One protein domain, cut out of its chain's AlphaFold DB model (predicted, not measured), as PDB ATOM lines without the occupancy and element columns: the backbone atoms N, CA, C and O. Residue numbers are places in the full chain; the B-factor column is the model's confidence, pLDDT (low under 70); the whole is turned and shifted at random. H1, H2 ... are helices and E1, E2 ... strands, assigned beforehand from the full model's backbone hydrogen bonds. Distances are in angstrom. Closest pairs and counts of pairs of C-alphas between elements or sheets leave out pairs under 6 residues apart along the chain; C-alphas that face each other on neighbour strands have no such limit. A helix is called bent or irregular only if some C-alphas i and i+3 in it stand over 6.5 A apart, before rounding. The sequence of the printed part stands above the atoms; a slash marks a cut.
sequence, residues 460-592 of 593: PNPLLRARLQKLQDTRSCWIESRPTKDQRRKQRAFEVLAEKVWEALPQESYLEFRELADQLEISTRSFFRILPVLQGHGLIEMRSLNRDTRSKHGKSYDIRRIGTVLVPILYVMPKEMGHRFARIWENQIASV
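Overview. This is residues 460 to 592 of the 593 residues of the protein "DDE_Tnp_IS1595 domain-containing protein" of Turneriella parva (strain ATCC BAA-1111 / DSM 21527 / NCTC 11395 / H) (UniProt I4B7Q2). The short helix H4 sits in the middle, crossing between H2 and H5, with H3 at its beginning and, near its other end, strand E1 of the two-stranded ribbon E1 and E2 packed on it at residues 531 to 535. H1 and H2 run side by side in opposite directions, with residues 566 to 570 of the link from E2 to H5 filling the gap between them, while the tip of the ribbon, residues 548 to 553, sticks out. The 133 printed residues hold five named helices and two named strands, in the order H1 H2 H3 H4 E1 E2 H5, with the strands antiparallel, and the class is mostly helix. The whole is compact, with a radius of gyration of the C-alphas of 15.3 A, and spans 47 by 36 by 30 A.

Arrangement. Begin with H1, residues 462 to 480: it is apart from H2, residues 485 to 504, but only just, the closest distance being 8.3 A. H2 is close to but not clearly touching H3, residues 513 to 519, with C-alphas 504 and 516 at 7.6 A. Next comes the hub, H4, residues 524 to 536, which touches H3 only at the corner, and only just, with 3 pairs of C-alphas within 8 A; the closest are those of Ala 517 and Thr 524, 6.2 A. With residues 529 to 530 alone, H4 only just touches H2, with 3 pairs of C-alphas within 8 A, about perpendicular at 83 degrees; the closest are C-alphas 498 and 530, 6.4 A. Go on to E1, residues 540 to 544, and E2, residues 557 to 561, an antiparallel hairpin: N 541 and O 560 are 2.9 A apart, N 543 and O 558 2.8 A, within hydrogen-bond range. Residues 511 to 512 pair antiparallel with residues 558 to 559 of E2. The closest C-alphas of H4 and E1 are those of Leu 534 and Ile 540, 5.9 A. H5, residues 575 to 591, only just touches H4, with 3 pairs of C-alphas within 8 A; the closest are C-alphas 585 and 532, 6.3 A. Every O i to N i+4 pair is within hydrogen-bond range in H1, H2 and H3, against 5 of 9 in H4 and 9 of 13 in H5.

Along the chain. Find C-alpha 462 at (-9.484, -5.076, -5.389), where H1 begins its 26.9 A. H2 is 29.3 A long, H3 9.8 A and H4 18.3 A; E1 measures 13.3 A and E2 13.2 A. H5, 25.5 A, ends at C-alpha 591, (-11.359, -30.303, -14.254), and has a kink of 34 degrees near residue 582. H4 and H5 are irregular, only just: C-alphas 529 and 532 are 6.7 A apart, C-alphas 576 and 579 6.8 A.

Size, cuts and confidence. The C-alphas of Glu 480 and Arg 550 are the two farthest apart, 47.5 A. The printed part has no cut; its long links are E1 to E2 and E2 to H5. The model's pLDDT is under 70 at residues 546 to 555, 574 to 584 and 586 to 592.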
ATOM      1  N   PRO A 460      -3.347  -3.646  -8.001       90.44
ATOM      2  CA  PRO A 460      -4.428  -2.835  -8.563       90.44
ATOM      3  C   PRO A 460      -5.807  -3.504  -8.462       90.44
ATOM      4  O   PRO A 460      -6.814  -2.805  -8.350       90.44
ATOM      5  N   ASN A 461      -5.884  -4.840  -8.481       91.06
ATOM      6  CA  ASN A 461      -7.159  -5.555  -8.470       91.06
ATOM      7  C   ASN A 461      -7.738  -5.671  -7.039       91.06
ATOM      8  O   ASN A 461      -7.150  -6.362  -6.201       91.06
ATOM      9  N   PRO A 462      -8.917  -5.083  -6.740       91.19
ATOM     10  CA  PRO A 462      -9.484  -5.076  -5.389       91.19
ATOM     11  C   PRO A 462      -9.889  -6.470  -4.887       91.19
ATOM     12  O   PRO A 462      -9.730  -6.764  -3.702       91.19
ATOM     13  N   LEU A 463     -10.358  -7.359  -5.772       91.44
ATOM     14  CA  LEU A 463     -10.729  -8.730  -5.403       91.44
ATOM     15  C   LEU A 463      -9.494  -9.555  -5.041       91.44
ATOM     16  O   LEU A 463      -9.493 -10.291  -4.051       91.44
ATOM     17  N   LEU A 464      -8.427  -9.413  -5.830       89.56
ATOM     18  CA  LEU A 464      -7.167 -10.095  -5.558       89.56
ATOM     19  C   LEU A 464      -6.514  -9.541  -4.289       89.56
ATOM     20  O   LEU A 464      -6.052 -10.320  -3.459       89.56
ATOM     21  N   ARG A 465      -6.571  -8.221  -4.077       92.69
ATOM     22  CA  ARG A 465      -6.115  -7.567  -2.847       92.69
ATOM     23  C   ARG A 465      -6.844  -8.101  -1.610       92.69
ATOM     24  O   ARG A 465      -6.191  -8.518  -0.659       92.69
ATOM     25  N   ALA A 466      -8.176  -8.172  -1.629       92.38
ATOM     26  CA  ALA A 466      -8.955  -8.732  -0.518       92.38
ATOM     27  C   ALA A 466      -8.583 -10.199  -0.233       92.38
ATOM     28  O   ALA A 466      -8.465 -10.620   0.920       92.38
ATOM     29  N   ARG A 467      -8.330 -10.981  -1.290       92.62
ATOM     30  CA  ARG A 467      -7.867 -12.365  -1.156       92.62
ATOM     31  C   ARG A 467      -6.474 -12.444  -0.530       92.62
ATOM     32  O   ARG A 467      -6.279 -13.219   0.402       92.62
ATOM     33  N   LEU A 468      -5.522 -11.645  -1.010       92.62
ATOM     34  CA  LEU A 468      -4.160 -11.580  -0.477       92.62
ATOM     35  C   LEU A 468      -4.153 -11.155   1.000       92.62
ATOM     36  O   LEU A 468      -3.408 -11.747   1.780       92.62
ATOM     37  N   GLN A 469      -5.017 -10.216   1.402       93.19
ATOM     38  CA  GLN A 469      -5.203  -9.836   2.808       93.19
ATOM     39  C   GLN A 469      -5.612 -11.047   3.657       93.19
ATOM     40  O   GLN A 469      -4.924 -11.386   4.616       93.19
ATOM     41  N   LYS A 470      -6.648 -11.788   3.240       93.69
ATOM     42  CA  LYS A 470      -7.110 -12.993   3.953       93.69
ATOM     43  C   LYS A 470      -6.001 -14.043   4.122       93.69
ATOM     44  O   LYS A 470      -5.934 -14.740   5.138       93.69
ATOM     45  N   LEU A 471      -5.114 -14.175   3.134       92.12
ATOM     46  CA  LEU A 471      -3.968 -15.088   3.211       92.12
ATOM     47  C   LEU A 471      -2.883 -14.594   4.173       92.12
ATOM     48  O   LEU A 471      -2.279 -15.416   4.871       92.12
ATOM     49  N   GLN A 472      -2.645 -13.280   4.248       92.00
ATOM     50  CA  GLN A 472      -1.770 -12.701   5.272       92.00
ATOM     51  C   GLN A 472      -2.334 -12.922   6.677       92.00
ATOM     52  O   GLN A 472      -1.577 -13.295   7.574       92.00
ATOM     53  N   ASP A 473      -3.644 -12.760   6.862       90.94
ATOM     54  CA  ASP A 473      -4.307 -12.981   8.151       90.94
ATOM     55  C   ASP A 473      -4.159 -14.445   8.577       90.94
ATOM     56  O   ASP A 473      -3.688 -14.739   9.673       90.94
ATOM     57  N   THR A 474      -4.414 -15.377   7.650       91.75
ATOM     58  CA  THR A 474      -4.227 -16.822   7.870       91.75
ATOM     59  C   THR A 474      -2.796 -17.146   8.307       91.75
ATOM     60  O   THR A 474      -2.562 -17.918   9.241       91.75
ATOM     61  N   ARG A 475      -1.806 -16.535   7.650       91.12
ATOM     62  CA  ARG A 475      -0.395 -16.687   8.011       91.12
ATOM     63  C   ARG A 475      -0.089 -16.094   9.388       91.12
ATOM     64  O   ARG A 475       0.697 -16.686  10.129       91.12
ATOM     65  N   SER A 476      -0.669 -14.947   9.726       88.50
ATOM     66  CA  SER A 476      -0.479 -14.284  11.019       88.50
ATOM     67  C   SER A 476      -1.045 -15.133  12.157       88.50
ATOM     68  O   SER A 476      -0.291 -15.467  13.073       88.50
ATOM     69  N   CYS A 477      -2.277 -15.636  12.023       91.19
ATOM     70  CA  CYS A 477      -2.866 -16.591  12.965       91.19
ATOM     71  C   CYS A 477      -1.994 -17.846  13.126       91.19
ATOM     72  O   CYS A 477      -1.777 -18.345  14.232       91.19
ATOM     73  N   TRP A 478      -1.412 -18.346  12.030       91.31
ATOM     74  CA  TRP A 478      -0.492 -19.477  12.108       91.31
ATOM     75  C   TRP A 478       0.787 -19.146  12.887       91.31
ATOM     76  O   TRP A 478       1.275 -19.983  13.642       91.31
ATOM     77  N   ILE A 479       1.347 -17.942  12.760       86.50
ATOM     78  CA  ILE A 479       2.525 -17.525  13.538       86.50
ATOM     79  C   ILE A 479       2.175 -17.395  15.025       86.50
ATOM     80  O   ILE A 479       2.965 -17.826  15.874       86.50
ATOM     81  N   GLU A 480       0.998 -16.853  15.331       87.88
ATOM     82  CA  GLU A 480       0.462 -16.704  16.689       87.88
ATOM     83  C   GLU A 480       0.219 -18.052  17.368       87.88
ATOM     84  O   GLU A 480       0.461 -18.175  18.568       87.88
ATOM     85  N   SER A 481      -0.092 -19.102  16.597       88.06
ATOM     86  CA  SER A 481      -0.196 -20.482  17.104       88.06
ATOM     87  C   SER A 481       1.131 -21.073  17.631       88.06
ATOM     88  O   SER A 481       1.179 -22.212  18.090       88.06
ATOM     89  N   ARG A 482       2.232 -20.303  17.588       86.69
ATOM     90  CA  ARG A 482       3.586 -20.664  18.055       86.69
ATOM     91  C   ARG A 482       4.113 -21.958  17.413       86.69
ATOM     92  O   ARG A 482       4.509 -22.889  18.118       86.69
ATOM     93  N   PRO A 483       4.251 -21.997  16.075       87.69
ATOM     94  CA  PRO A 483       4.676 -23.190  15.355       87.69
ATOM     95  C   PRO A 483       6.094 -23.615  15.749       87.69
ATOM     96  O   PRO A 483       6.903 -22.836  16.264       87.69
ATOM     97  N   THR A 484       6.453 -24.864  15.475       88.56
ATOM     98  CA  THR A 484       7.785 -25.382  15.810       88.56
ATOM     99  C   THR A 484       8.897 -24.650  15.045       88.56
ATOM    100  O   THR A 484       8.701 -24.031  13.992       88.56
ATOM    101  N   LYS A 485      10.135 -24.730  15.555       82.88
ATOM    102  CA  LYS A 485      11.307 -24.128  14.893       82.88
ATOM    103  C   LYS A 485      11.529 -24.685  13.480       82.88
ATOM    104  O   LYS A 485      11.933 -23.923  12.603       82.88
ATOM    105  N   ASP A 486      11.273 -25.977  13.269       85.38
ATOM    106  CA  ASP A 486      11.383 -26.618  11.954       85.38
ATOM    107  C   ASP A 486      10.330 -26.089  10.976       85.38
ATOM    108  O   ASP A 486      10.672 -25.682   9.868       85.38
ATOM    109  N   GLN A 487       9.073 -25.991  11.414       88.88
ATOM    110  CA  GLN A 487       7.994 -25.420  10.611       88.88
ATOM    111  C   GLN A 487       8.296 -23.975  10.197       88.88
ATOM    112  O   GLN A 487       8.238 -23.657   9.014       88.88
ATOM    113  N   ARG A 488       8.731 -23.107  11.123       88.25
ATOM    114  CA  ARG A 488       9.137 -21.729  10.775       88.25
ATOM    115  C   ARG A 488      10.298 -21.680   9.784       88.25
ATOM    116  O   ARG A 488      10.360 -20.773   8.959       88.25
ATOM    117  N   ARG A 489      11.248 -22.614   9.884       87.88
ATOM    118  CA  ARG A 489      12.373 -22.712   8.944       87.88
ATOM    119  C   ARG A 489      11.881 -23.095   7.548       87.88
ATOM    120  O   ARG A 489      12.280 -22.440   6.593       87.88
ATOM    121  N   LYS A 490      11.019 -24.110   7.444       89.25
ATOM    122  CA  LYS A 490      10.403 -24.543   6.179       89.25
ATOM    123  C   LYS A 490       9.569 -23.430   5.555       89.25
ATOM    124  O   LYS A 490       9.766 -23.130   4.389       89.25
ATOM    125  N   GLN A 491       8.740 -22.760   6.353       92.56
ATOM    126  CA  GLN A 491       7.934 -21.621   5.916       92.56
ATOM    127  C   GLN A 491       8.791 -20.535   5.258       92.56
ATOM    128  O   GLN A 491       8.513 -20.150   4.133       92.56
ATOM    129  N   ARG A 492       9.883 -20.101   5.903       88.50
ATOM    130  CA  ARG A 492      10.794 -19.098   5.318       88.50
ATOM    131  C   ARG A 492      11.464 -19.578   4.034       88.50
ATOM    132  O   ARG A 492      11.668 -18.783   3.128       88.50
ATOM    133  N   ALA A 493      11.848 -20.854   3.976       88.50
ATOM    134  CA  ALA A 493      12.452 -21.420   2.775       88.50
ATOM    135  C   ALA A 493      11.461 -21.411   1.602       88.50
ATOM    136  O   ALA A 493      11.846 -21.063   0.491       88.50
ATOM    137  N   PHE A 494      10.190 -21.736   1.860       91.50
ATOM    138  CA  PHE A 494       9.140 -21.682   0.848       91.50
ATOM    139  C   PHE A 494       8.751 -20.255   0.465       91.50
ATOM    140  O   PHE A 494       8.560 -20.017  -0.715       91.50
ATOM    141  N   GLU A 495       8.713 -19.304   1.402       91.00
ATOM    142  CA  GLU A 495       8.482 -17.883   1.091       91.00
ATOM    143  C   GLU A 495       9.540 -17.337   0.124       91.00
ATOM    144  O   GLU A 495       9.189 -16.768  -0.901       91.00
ATOM    145  N   VAL A 496      10.829 -17.568   0.408       89.19
ATOM    146  CA  VAL A 496      11.933 -17.123  -0.465       89.19
ATOM    147  C   VAL A 496      11.858 -17.790  -1.836       89.19
ATOM    148  O   VAL A 496      12.064 -17.150  -2.862       89.19
ATOM    149  N   LEU A 497      11.566 -19.091  -1.857       90.19
ATOM    150  CA  LEU A 497      11.433 -19.833  -3.101       90.19
ATOM    151  C   LEU A 497      10.227 -19.344  -3.917       90.19
ATOM    152  O   LEU A 497      10.337 -19.210  -5.130       90.19
ATOM    153  N   ALA A 498       9.104 -19.043  -3.267       91.50
ATOM    154  CA  ALA A 498       7.898 -18.559  -3.922       91.50
ATOM    155  C   ALA A 498       8.068 -17.142  -4.469       91.50
ATOM    156  O   ALA A 498       7.597 -16.880  -5.566       91.50
ATOM    157  N   GLU A 499       8.769 -16.260  -3.755       90.62
ATOM    158  CA  GLU A 499       9.114 -14.921  -4.245       90.62
ATOM    159  C   GLU A 499       9.992 -15.012  -5.503       90.62
ATOM    160  O   GLU A 499       9.648 -14.423  -6.523       90.62
ATOM    161  N   LYS A 500      11.029 -15.865  -5.488       89.69
ATOM    162  CA  LYS A 500      11.879 -16.119  -6.666       89.69
ATOM    163  C   LYS A 500      11.082 -16.658  -7.861       89.69
ATOM    164  O   LYS A 500      11.305 -16.235  -8.989       89.69
ATOM    165  N   VAL A 501      10.162 -17.597  -7.622       90.31
ATOM    166  CA  VAL A 501       9.288 -18.144  -8.676       90.31
ATOM    167  C   VAL A 501       8.322 -17.076  -9.191       90.31
ATOM    168  O   VAL A 501       8.145 -16.944 -10.394       90.31
ATOM    169  N   TRP A 502       7.721 -16.287  -8.302       91.75
ATOM    170  CA  TRP A 502       6.761 -15.245  -8.660       91.75
ATOM    171  C   TRP A 502       7.369 -14.138  -9.518       91.75
ATOM    172  O   TRP A 502       6.718 -13.661 -10.445       91.75
ATOM    173  N   GLU A 503       8.603 -13.727  -9.221       90.62
ATOM    174  CA  GLU A 503       9.329 -12.714  -9.994       90.62
ATOM    175  C   GLU A 503       9.628 -13.171 -11.427       90.62
ATOM    176  O   GLU A 503       9.609 -12.347 -12.336       90.62
ATOM    177  N   ALA A 504       9.848 -14.472 -11.630       89.44
ATOM    178  CA  ALA A 504      10.140 -15.057 -12.935       89.44
ATOM    179  C   ALA A 504       8.887 -15.419 -13.754       89.44
ATOM    180  O   ALA A 504       8.994 -15.665 -14.953       89.44
ATOM    181  N   LEU A 505       7.702 -15.461 -13.135       90.88
ATOM    182  CA  LEU A 505       6.467 -15.812 -13.833       90.88
ATOM    183  C   LEU A 505       5.929 -14.645 -14.686       90.88
ATOM    184  O   LEU A 505       5.751 -13.539 -14.162       90.88
ATOM    185  N   PRO A 506       5.578 -14.889 -15.963       90.12
ATOM    186  CA  PRO A 506       4.926 -13.891 -16.808       90.12
ATOM    187  C   PRO A 506       3.460 -13.650 -16.410       90.12
ATOM    188  O   PRO A 506       2.796 -14.529 -15.855       90.12
ATOM    189  N   GLN A 507       2.953 -12.443 -16.696       86.94
ATOM    190  CA  GLN A 507       1.529 -12.083 -16.541       86.94
ATOM    191  C   GLN A 507       0.721 -12.324 -17.814       86.94
ATOM    192  O   GLN A 507      -0.395 -12.839 -17.765       86.94
ATOM    193  N   GLU A 508       1.284 -11.923 -18.952       86.31
ATOM    194  CA  GLU A 508       0.565 -11.874 -20.227       86.31
ATOM    195  C   GLU A 508       0.711 -13.163 -21.041       86.31
ATOM    196  O   GLU A 508      -0.195 -13.520 -21.791       86.31
ATOM    197  N   SER A 509       1.813 -13.895 -20.858       88.25
ATOM    198  CA  SER A 509       2.089 -15.168 -21.529       88.25
ATOM    199  C   SER A 509       2.086 -16.345 -20.557       88.25
ATOM    200  O   SER A 509       2.091 -16.168 -19.338       88.25
ATOM    201  N   TYR A 510       2.072 -17.557 -21.109       87.81
ATOM    202  CA  TYR A 510       2.332 -18.787 -20.369       87.81
ATOM    203  C   TYR A 510       3.802 -19.180 -20.509       87.81
ATOM    204  O   TYR A 510       4.402 -18.964 -21.561       87.81
ATOM    205  N   LEU A 511       4.362 -19.753 -19.446       86.31
ATOM    206  CA  LEU A 511       5.699 -20.338 -19.431       86.31
ATOM    207  C   LEU A 511       5.624 -21.786 -18.950       86.31
ATOM    208  O   LEU A 511       4.961 -22.076 -17.945       86.31
ATOM    209  N   GLU A 512       6.327 -22.681 -19.639       86.69
ATOM    210  CA  GLU A 512       6.363 -24.097 -19.285       86.69
ATOM    211  C   GLU A 512       7.154 -24.297 -17.982       86.69
ATOM    212  O   GLU A 512       8.205 -23.694 -17.741       86.69
ATOM    213  N   PHE A 513       6.621 -25.118 -17.075       83.81
ATOM    214  CA  PHE A 513       7.146 -25.179 -15.709       83.81
ATOM    215  C   PHE A 513       8.559 -25.781 -15.589       83.81
ATOM    216  O   PHE A 513       9.245 -25.480 -14.609       83.81
ATOM    217  N   ARG A 514       8.990 -26.661 -16.505       82.56
ATOM    218  CA  ARG A 514      10.359 -27.206 -16.527       82.56
ATOM    219  C   ARG A 514      11.321 -26.181 -17.077       82.56
ATOM    220  O   ARG A 514      12.380 -26.026 -16.489       82.56
ATOM    221  N   GLU A 515      10.927 -25.439 -18.104       85.25
ATOM    222  CA  GLU A 515      11.715 -24.310 -18.592       85.25
ATOM    223  C   GLU A 515      11.961 -23.297 -17.465       85.25
ATOM    224  O   GLU A 515      13.101 -22.923 -17.196       85.25
ATOM    225  N   LEU A 516      10.919 -22.946 -16.707       85.25
ATOM    226  CA  LEU A 516      11.049 -22.108 -15.513       85.25
ATOM    227  C   LEU A 516      11.947 -22.742 -14.434       85.25
ATOM    228  O   LEU A 516      12.692 -22.045 -13.739       85.25
ATOM    229  N   ALA A 517      11.872 -24.063 -14.253       84.94
ATOM    230  CA  ALA A 517      12.697 -24.775 -13.283       84.94
ATOM    231  C   ALA A 517      14.182 -24.775 -13.662       84.94
ATOM    232  O   ALA A 517      15.029 -24.572 -12.785       84.94
ATOM    233  N   ASP A 518      14.473 -24.933 -14.950       84.44
ATOM    234  CA  ASP A 518      15.816 -24.904 -15.516       84.44
ATOM    235  C   ASP A 518      16.388 -23.480 -15.473       84.44
ATOM    236  O   ASP A 518      17.493 -23.289 -14.964       84.44
ATOM    237  N   GLN A 519      15.609 -22.461 -15.864       86.25
ATOM    238  CA  GLN A 519      16.003 -21.044 -15.787       86.25
ATOM    239  C   GLN A 519      16.379 -20.605 -14.365       86.25
ATOM    240  O   GLN A 519      17.278 -19.786 -14.172       86.25
ATOM    241  N   LEU A 520      15.686 -21.130 -13.350       84.62
ATOM    242  CA  LEU A 520      15.934 -20.769 -11.955       84.62
ATOM    243  C   LEU A 520      16.896 -21.717 -11.227       84.62
ATOM    244  O   LEU A 520      17.186 -21.456 -10.051       84.62
ATOM    245  N   GLU A 521      17.377 -22.775 -11.886       85.56
ATOM    246  CA  GLU A 521      18.212 -23.847 -11.322       85.56
ATOM    247  C   GLU A 521      17.588 -24.497 -10.066       85.56
ATOM    248  O   GLU A 521      18.232 -24.693  -9.030       85.56
ATOM    249  N   ILE A 522      16.287 -24.796 -10.113       83.94
ATOM    250  CA  ILE A 522      15.524 -25.341  -8.980       83.94
ATOM    251  C   ILE A 522      14.948 -26.707  -9.353       83.94
ATOM    252  O   ILE A 522      14.314 -26.877 -10.385       83.94
ATOM    253  N   SER A 523      15.056 -27.693  -8.456       84.69
ATOM    254  CA  SER A 523      14.458 -29.011  -8.700       84.69
ATOM    255  C   SER A 523      12.930 -28.942  -8.822       84.69
ATOM    256  O   SER A 523      12.268 -28.368  -7.951       84.69
ATOM    257  N   THR A 524      12.358 -29.661  -9.786       77.56
ATOM    258  CA  THR A 524      10.902 -29.777 -10.008       77.56
ATOM    259  C   THR A 524      10.114 -30.157  -8.747       77.56
ATOM    260  O   THR A 524       9.042 -29.616  -8.488       77.56
ATOM    261  N   ARG A 525      10.670 -31.007  -7.871       78.88
ATOM    262  CA  ARG A 525      10.061 -31.371  -6.571       78.88
ATOM    263  C   ARG A 525       9.791 -30.172  -5.655       78.88
ATOM    264  O   ARG A 525       8.848 -30.210  -4.869       78.88
ATOM    265  N   SER A 526      10.619 -29.134  -5.731       80.69
ATOM    266  CA  SER A 526      10.466 -27.917  -4.932       80.69
ATOM    267  C   SER A 526       9.337 -27.036  -5.469       80.69
ATOM    268  O   SER A 526       8.599 -26.460  -4.672       80.69
ATOM    269  N   PHE A 527       9.129 -27.008  -6.790       79.00
ATOM    270  CA  PHE A 527       7.990 -26.324  -7.412       79.00
ATOM    271  C   PHE A 527       6.652 -26.927  -6.989       79.00
ATOM    272  O   PHE A 527       5.757 -26.193  -6.576       79.00
ATOM    273  N   PHE A 528       6.543 -28.260  -6.971       77.94
ATOM    274  CA  PHE A 528       5.327 -28.966  -6.536       77.94
ATOM    275  C   PHE A 528       4.952 -28.731  -5.061       77.94
ATOM    276  O   PHE A 528       3.895 -29.169  -4.615       77.94
ATOM    277  N   ARG A 529       5.788 -28.044  -4.274       80.56
ATOM    278  CA  ARG A 529       5.427 -27.598  -2.921       80.56
ATOM    279  C   ARG A 529       4.753 -26.228  -2.892       80.56
ATOM    280  O   ARG A 529       4.039 -25.954  -1.936       80.56
ATOM    281  N   ILE A 530       4.987 -25.389  -3.898       87.00
ATOM    282  CA  ILE A 530       4.566 -23.982  -3.913       87.00
ATOM    283  C   ILE A 530       3.455 -23.747  -4.924       87.00
ATOM    284  O   ILE A 530       2.443 -23.151  -4.565       87.00
ATOM    285  N   LEU A 531       3.616 -24.235  -6.158       85.56
ATOM    286  CA  LEU A 531       2.653 -24.003  -7.236       85.56
ATOM    287  C   LEU A 531       1.231 -24.429  -6.855       85.56
ATOM    288  O   LEU A 531       0.321 -23.622  -7.034       85.56
ATOM    289  N   PRO A 532       1.011 -25.598  -6.222       83.88
ATOM    290  CA  PRO A 532      -0.342 -25.978  -5.835       83.88
ATOM    291  C   PRO A 532      -0.977 -25.041  -4.802       83.88
ATOM    292  O   PRO A 532      -2.184 -24.824  -4.822       83.88
ATOM    293  N   VAL A 533      -0.173 -24.459  -3.904       87.38
ATOM    294  CA  VAL A 533      -0.651 -23.491  -2.904       87.38
ATOM    295  C   VAL A 533      -1.033 -22.181  -3.591       87.38
ATOM    296  O   VAL A 533      -2.098 -21.630  -3.328       87.38
ATOM    297  N   LEU A 534      -0.193 -21.701  -4.513       88.62
ATOM    298  CA  LEU A 534      -0.476 -20.495  -5.290       88.62
ATOM    299  C   LEU A 534      -1.726 -20.666  -6.166       88.62
ATOM    300  O   LEU A 534      -2.565 -19.766  -6.211       88.62
ATOM    301  N   GLN A 535      -1.882 -21.819  -6.819       87.38
ATOM    302  CA  GLN A 535      -3.042 -22.107  -7.660       87.38
ATOM    303  C   GLN A 535      -4.314 -22.300  -6.832       87.38
ATOM    304  O   GLN A 535      -5.353 -21.751  -7.183       87.38
ATOM    305  N   GLY A 536      -4.243 -23.020  -5.706       83.44
ATOM    306  CA  GLY A 536      -5.385 -23.211  -4.805       83.44
ATOM    307  C   GLY A 536      -5.915 -21.898  -4.219       83.44
ATOM    308  O   GLY A 536      -7.088 -21.791  -3.873       83.44
ATOM    309  N   HIS A 537      -5.069 -20.868  -4.156       87.50
ATOM    310  CA  HIS A 537      -5.454 -19.506  -3.792       87.50
ATOM    311  C   HIS A 537      -5.768 -18.604  -4.999       87.50
ATOM    312  O   HIS A 537      -6.024 -17.412  -4.829       87.50
ATOM    313  N   GLY A 538      -5.770 -19.147  -6.216       87.00
ATOM    314  CA  GLY A 538      -6.057 -18.413  -7.448       87.00
ATOM    315  C   GLY A 538      -5.104 -17.242  -7.685       87.00
ATOM    316  O   GLY A 538      -5.558 -16.173  -8.085       87.00
ATOM    317  N   LEU A 539      -3.820 -17.409  -7.353       89.75
ATOM    318  CA  LEU A 539      -2.759 -16.423  -7.601       89.75
ATOM    319  C   LEU A 539      -2.027 -16.685  -8.926       89.75
ATOM    320  O   LEU A 539      -1.466 -15.765  -9.522       89.75
ATOM    321  N   ILE A 540      -2.045 -17.938  -9.377       90.19
ATOM    322  CA  ILE A 540      -1.505 -18.382 -10.662       90.19
ATOM    323  C   ILE A 540      -2.567 -19.186 -11.412       90.19
ATOM    324  O   ILE A 540      -3.412 -19.835 -10.791       90.19
ATOM    325  N   GLU A 541      -2.491 -19.166 -12.735       88.06
ATOM    326  CA  GLU A 541      -3.247 -20.055 -13.616       88.06
ATOM    327  C   GLU A 541      -2.292 -21.112 -14.169       88.06
ATOM    328  O   GLU A 541      -1.163 -20.795 -14.553       88.06
ATOM    329  N   MET A 542      -2.737 -22.368 -14.181       84.88
ATOM    330  CA  MET A 542      -1.971 -23.492 -14.710       84.88
ATOM    331  C   MET A 542      -2.807 -24.245 -15.738       84.88
ATOM    332  O   MET A 542      -3.933 -24.636 -15.433       84.88
ATOM    333  N   ARG A 543      -2.246 -24.484 -16.925       82.19
ATOM    334  CA  ARG A 543      -2.864 -25.265 -18.004       82.19
ATOM    335  C   ARG A 543      -2.091 -26.556 -18.222       82.19
ATOM    336  O   ARG A 543      -0.865 -26.547 -18.282       82.19
ATOM    337  N   SER A 544      -2.798 -27.681 -18.303       76.56
ATOM    338  CA  SER A 544      -2.174 -28.972 -18.605       76.56
ATOM    339  C   SER A 544      -1.865 -29.057 -20.096       76.56
ATOM    340  O   SER A 544      -2.770 -28.951 -20.916       76.56
ATOM    341  N   LEU A 545      -0.603 -29.317 -20.441       71.19
ATOM    342  CA  LEU A 545      -0.177 -29.585 -21.821       71.19
ATOM    343  C   LEU A 545      -0.272 -31.071 -22.193       71.19
ATOM    344  O   LEU A 545      -0.017 -31.458 -23.334       71.19
ATOM    345  N   ASN A 546      -0.642 -31.926 -21.238       64.50
ATOM    346  CA  ASN A 546      -0.801 -33.350 -21.498       64.50
ATOM    347  C   ASN A 546      -2.057 -33.565 -22.356       64.50
ATOM    348  O   ASN A 546      -3.173 -33.501 -21.844       64.50
ATOM    349  N   ARG A 547      -1.880 -33.846 -23.654       54.00
ATOM    350  CA  ARG A 547      -2.910 -34.534 -24.451       54.00
ATOM    351  C   ARG A 547      -3.084 -35.943 -23.890       54.00
ATOM    352  O   ARG A 547      -2.085 -36.532 -23.477       54.00
ATOM    353  N   ASP A 548      -4.309 -36.474 -23.920       49.84
ATOM    354  CA  ASP A 548      -4.693 -37.846 -23.532       49.84
ATOM    355  C   ASP A 548      -3.890 -38.918 -24.296       49.84
ATOM    356  O   ASP A 548      -4.380 -39.622 -25.173       49.84
ATOM    357  N   THR A 549      -2.607 -39.043 -23.990       43.50
ATOM    358  CA  THR A 549      -1.695 -40.001 -24.593       43.50
ATOM    359  C   THR A 549      -1.131 -40.842 -23.467       43.50
ATOM    360  O   THR A 549      -0.543 -40.341 -22.512       43.50
ATOM    361  N   ARG A 550      -1.354 -42.154 -23.577       41.72
ATOM    362  CA  ARG A 550      -0.979 -43.223 -22.635       41.72
ATOM    363  C   ARG A 550       0.539 -43.359 -22.383       41.72
ATOM    364  O   ARG A 550       0.995 -44.435 -22.002       41.72
ATOM    365  N   SER A 551       1.353 -42.326 -22.601       43.28
ATOM    366  CA  SER A 551       2.799 -42.398 -22.389       43.28
ATOM    367  C   SER A 551       3.180 -41.975 -20.966       43.28
ATOM    368  O   SER A 551       2.692 -40.987 -20.425       43.28
ATOM    369  N   LYS A 552       4.097 -42.732 -20.356       46.75
ATOM    370  CA  LYS A 552       4.707 -42.486 -19.035       46.75
ATOM    371  C   LYS A 552       5.678 -41.289 -19.033       46.75
ATOM    372  O   LYS A 552       6.649 -41.287 -18.275       46.75
ATOM    373  N   HIS A 553       5.496 -40.299 -19.902       47.44
ATOM    374  CA  HIS A 553       6.376 -39.136 -19.967       47.44
ATOM    375  C   HIS A 553       5.774 -37.995 -19.156       47.44
ATOM    376  O   HIS A 553       4.573 -37.753 -19.186       47.44
ATOM    377  N   GLY A 554       6.609 -37.410 -18.292       56.88
ATOM    378  CA  GLY A 554       6.163 -36.646 -17.132       56.88
ATOM    379  C   GLY A 554       5.202 -35.511 -17.475       56.88
ATOM    380  O   GLY A 554       5.292 -34.912 -18.543       56.88
ATOM    381  N   LYS A 555       4.347 -35.175 -16.510       65.75
ATOM    382  CA  LYS A 555       3.341 -34.112 -16.611       65.75
ATOM    383  C   LYS A 555       4.012 -32.786 -17.000       65.75
ATOM    384  O   LYS A 555       5.046 -32.453 -16.407       65.75
ATOM    385  N   SER A 556       3.459 -32.084 -17.989       70.19
ATOM    386  CA  SER A 556       3.862 -30.728 -18.390       70.19
ATOM    387  C   SER A 556       2.716 -29.737 -18.181       70.19
ATOM    388  O   SER A 556       1.547 -30.067 -18.409       70.19
ATOM    389  N   TYR A 557       3.063 -28.557 -17.667       80.00
ATOM    390  CA  TYR A 557       2.131 -27.500 -17.295       80.00
ATOM    391  C   TYR A 557       2.661 -26.155 -17.765       80.00
ATOM    392  O   TYR A 557       3.825 -25.833 -17.518       80.00
ATOM    393  N   ASP A 558       1.763 -25.369 -18.332       85.56
ATOM    394  CA  ASP A 558       1.963 -23.963 -18.642       85.56
ATOM    395  C   ASP A 558       1.451 -23.110 -17.489       85.56
ATOM    396  O   ASP A 558       0.345 -23.331 -16.992       85.56
ATOM    397  N   ILE A 559       2.251 -22.144 -17.042       89.06
ATOM    398  CA  ILE A 559       1.981 -21.350 -15.841       89.06
ATOM    399  C   ILE A 559       2.055 -19.865 -16.169       89.06
ATOM    400  O   ILE A 559       2.992 -19.408 -16.821       89.06
ATOM    401  N   ARG A 560       1.100 -19.100 -15.640       90.88
ATOM    402  CA  ARG A 560       1.166 -17.635 -15.592       90.88
ATOM    403  C   ARG A 560       0.714 -17.106 -14.238       90.88
ATOM    404  O   ARG A 560      -0.089 -17.747 -13.554       90.88
ATOM    405  N   ARG A 561       1.199 -15.929 -13.841       92.81
ATOM    406  CA  ARG A 561       0.715 -15.243 -12.630       92.81
ATOM    407  C   ARG A 561      -0.448 -14.311 -12.962       92.81
ATOM    408  O   ARG A 561      -0.461 -13.684 -14.013       92.81
ATOM    409  N   ILE A 562      -1.413 -14.216 -12.049       90.06
ATOM    410  CA  ILE A 562      -2.619 -13.388 -12.225       90.06
ATOM    411  C   ILE A 562      -2.404 -11.974 -11.660       90.06
ATOM    412  O   ILE A 562      -2.885 -11.002 -12.232       90.06
ATOM    413  N   GLY A 563      -1.691 -11.861 -10.535       86.50
ATOM    414  CA  GLY A 563      -1.452 -10.592  -9.837       86.50
ATOM    415  C   GLY A 563      -0.140  -9.905 -10.199       86.50
ATOM    416  O   GLY A 563       0.740 -10.479 -10.850       86.50
ATOM    417  N   THR A 564       0.021  -8.678  -9.705       87.75
ATOM    418  CA  THR A 564       1.279  -7.923  -9.791       87.75
ATOM    419  C   THR A 564       2.206  -8.245  -8.634       87.75
ATOM    420  O   THR A 564       3.420  -8.358  -8.821       87.75
ATOM    421  N   VAL A 565       1.644  -8.486  -7.454       90.12
ATOM    422  CA  VAL A 565       2.417  -8.677  -6.228       90.12
ATOM    423  C   VAL A 565       2.166 -10.031  -5.583       90.12
ATOM    424  O   VAL A 565       1.071 -10.589  -5.619       90.12
ATOM    425  N   LEU A 566       3.199 -10.531  -4.906       91.06
ATOM    426  CA  LEU A 566       3.080 -11.620  -3.949       91.06
ATOM    427  C   LEU A 566       3.419 -11.096  -2.558       91.06
ATOM    428  O   LEU A 566       4.497 -10.544  -2.312       91.06
ATOM    429  N   VAL A 567       2.488 -11.296  -1.635       90.00
ATOM    430  CA  VAL A 567       2.691 -11.022  -0.214       90.00
ATOM    431  C   VAL A 567       3.107 -12.301   0.521       90.00
ATOM    432  O   VAL A 567       2.855 -13.398   0.020       90.00
ATOM    433  N   PRO A 568       3.729 -12.219   1.711       89.62
ATOM    434  CA  PRO A 568       4.047 -13.415   2.485       89.62
ATOM    435  C   PRO A 568       2.769 -14.179   2.876       89.62
ATOM    436  O   PRO A 568       1.974 -13.683   3.672       89.62
ATOM    437  N   ILE A 569       2.600 -15.401   2.362       92.31
ATOM    438  CA  ILE A 569       1.470 -16.302   2.662       92.31
ATOM    439  C   ILE A 569       1.947 -17.613   3.301       92.31
ATOM    440  O   ILE A 569       3.142 -17.904   3.321       92.31
ATOM    441  N   LEU A 570       1.030 -18.407   3.856       92.00
ATOM    442  CA  LEU A 570       1.342 -19.685   4.501       92.00
ATOM    443  C   LEU A 570       1.566 -20.806   3.466       92.00
ATOM    444  O   LEU A 570       0.691 -21.078   2.655       92.00
ATOM    445  N   TYR A 571       2.708 -21.498   3.539       90.12
ATOM    446  CA  TYR A 571       3.043 -22.653   2.684       90.12
ATOM    447  C   TYR A 571       3.157 -23.966   3.464       90.12
ATOM    448  O   TYR A 571       3.072 -25.056   2.897       90.12
ATOM    449  N   VAL A 572       3.412 -23.898   4.774       87.12
ATOM    450  CA  VAL A 572       3.563 -25.098   5.603       87.12
ATOM    451  C   VAL A 572       2.200 -25.712   5.890       87.12
ATOM    452  O   VAL A 572       1.404 -25.166   6.648       87.12
ATOM    453  N   MET A 573       1.982 -26.896   5.327       75.62
ATOM    454  CA  MET A 573       0.763 -27.681   5.504       75.62
ATOM    455  C   MET A 573       0.888 -28.680   6.671       75.62
ATOM    456  O   MET A 573       1.989 -29.189   6.929       75.62
ATOM    457  N   PRO A 574      -0.220 -29.022   7.356       68.81
ATOM    458  CA  PRO A 574      -0.285 -30.170   8.259       68.81
ATOM    459  C   PRO A 574       0.120 -31.465   7.540       68.81
ATOM    460  O   PRO A 574      -0.166 -31.642   6.353       68.81
ATOM    461  N   LYS A 575       0.774 -32.395   8.253       63.50
ATOM    462  CA  LYS A 575       1.267 -33.659   7.666       63.50
ATOM    463  C   LYS A 575       0.151 -34.473   6.999       63.50
ATOM    464  O   LYS A 575       0.376 -35.041   5.936       63.50
ATOM    465  N   GLU A 576      -1.040 -34.466   7.588       62.47
ATOM    466  CA  GLU A 576      -2.228 -35.194   7.121       62.47
ATOM    467  C   GLU A 576      -2.714 -34.722   5.744       62.47
ATOM    468  O   GLU A 576      -3.161 -35.525   4.925       62.47
ATOM    469  N   MET A 577      -2.551 -33.431   5.441       62.78
ATOM    470  CA  MET A 577      -2.936 -32.882   4.142       62.78
ATOM    471  C   MET A 577      -1.905 -33.170   3.050       62.78
ATOM    472  O   MET A 577      -2.270 -33.224   1.883       62.78
ATOM    473  N   GLY A 578      -0.634 -33.411   3.387       61.16
ATOM    474  CA  GLY A 578       0.449 -33.509   2.402       61.16
ATOM    475  C   GLY A 578       0.265 -34.601   1.339       61.16
ATOM    476  O   GLY A 578       0.575 -34.364   0.175       61.16
ATOM    477  N   HIS A 579      -0.258 -35.772   1.718       58.72
ATOM    478  CA  HIS A 579      -0.486 -36.890   0.790       58.72
ATOM    479  C   HIS A 579      -1.764 -36.727  -0.044       58.72
ATOM    480  O   HIS A 579      -1.797 -37.132  -1.203       58.72
ATOM    481  N   ARG A 580      -2.807 -36.107   0.522       61.44
ATOM    482  CA  ARG A 580      -4.074 -35.843  -0.181       61.44
ATOM    483  C   ARG A 580      -3.972 -34.640  -1.119       61.44
ATOM    484  O   ARG A 580      -4.618 -34.622  -2.159       61.44
ATOM    485  N   PHE A 581      -3.126 -33.673  -0.782       65.31
ATOM    486  CA  PHE A 581      -2.992 -32.400  -1.481       65.31
ATOM    487  C   PHE A 581      -2.568 -32.537  -2.942       65.31
ATOM    488  O   PHE A 581      -3.208 -31.944  -3.799       65.31
ATOM    489  N   ALA A 582      -1.555 -33.358  -3.245       64.25
ATOM    490  CA  ALA A 582      -1.115 -33.561  -4.628       64.25
ATOM    491  C   ALA A 582      -2.230 -34.161  -5.501       64.25
ATOM    492  O   ALA A 582      -2.454 -33.703  -6.614       64.25
ATOM    493  N   ARG A 583      -2.984 -35.131  -4.966       66.12
ATOM    494  CA  ARG A 583      -4.094 -35.783  -5.676       66.12
ATOM    495  C   ARG A 583      -5.292 -34.847  -5.875       66.12
ATOM    496  O   ARG A 583      -5.881 -34.836  -6.948       66.12
ATOM    497  N   ILE A 584      -5.642 -34.058  -4.858       66.75
ATOM    498  CA  ILE A 584      -6.724 -33.060  -4.937       66.75
ATOM    499  C   ILE A 584      -6.368 -31.965  -5.949       66.75
ATOM    500  O   ILE A 584      -7.196 -31.600  -6.776       66.75
ATOM    501  N   TRP A 585      -5.128 -31.482  -5.911       71.12
ATOM    502  CA  TRP A 585      -4.620 -30.468  -6.827       71.12
ATOM    503  C   TRP A 585      -4.606 -30.942  -8.288       71.12
ATOM    504  O   TRP A 585      -5.054 -30.225  -9.179       71.12
ATOM    505  N   GLU A 586      -4.163 -32.176  -8.541       68.06
ATOM    506  CA  GLU A 586      -4.176 -32.761  -9.888       68.06
ATOM    507  C   GLU A 586      -5.595 -32.885 -10.455       68.06
ATOM    508  O   GLU A 586      -5.814 -32.570 -11.625       68.06
ATOM    509  N   ASN A 587      -6.568 -33.269  -9.622       67.50
ATOM    510  CA  ASN A 587      -7.973 -33.327 -10.024       67.50
ATOM    511  C   ASN A 587      -8.540 -31.936 -10.352       67.50
ATOM    512  O   ASN A 587      -9.326 -31.806 -11.286       67.50
ATOM    513  N   GLN A 588      -8.127 -30.895  -9.619       66.69
ATOM    514  CA  GLN A 588      -8.539 -29.516  -9.894       66.69
ATOM    515  C   GLN A 588      -8.022 -29.029 -11.251       66.69
ATOM    516  O   GLN A 588      -8.800 -28.470 -12.017       66.69
ATOM    517  N   ILE A 589      -6.755 -29.293 -11.597       64.75
ATOM    518  CA  ILE A 589      -6.222 -28.931 -12.923       64.75
ATOM    519  C   ILE A 589      -6.925 -29.713 -14.037       64.75
ATOM    520  O   ILE A 589      -7.257 -29.134 -15.063       64.75
ATOM    521  N   ALA A 590      -7.188 -31.008 -13.839       59.69
ATOM    522  CA  ALA A 590      -7.855 -31.841 -14.844       59.69
ATOM    523  C   ALA A 590      -9.325 -31.445 -15.096       59.69
ATOM    524  O   ALA A 590      -9.855 -31.719 -16.171       59.69
ATOM    525  N   SER A 591      -9.985 -30.811 -14.118       53.72
ATOM    526  CA  SER A 591     -11.359 -30.303 -14.254       53.72
ATOM    527  C   SER A 591     -11.473 -28.962 -14.992       53.72
ATOM    528  O   SER A 591     -12.565 -28.610 -15.431       53.72
ATOM    529  N   VAL A 592     -10.365 -28.229 -15.145       53.06
ATOM    530  CA  VAL A 592     -10.288 -26.988 -15.930       53.06
ATOM    531  C   VAL A 592      -9.925 -27.384 -17.364       53.06
ATOM    532  O   VAL A 592      -8.746 -27.466 -17.706       53.06
TER     533      VAL A 592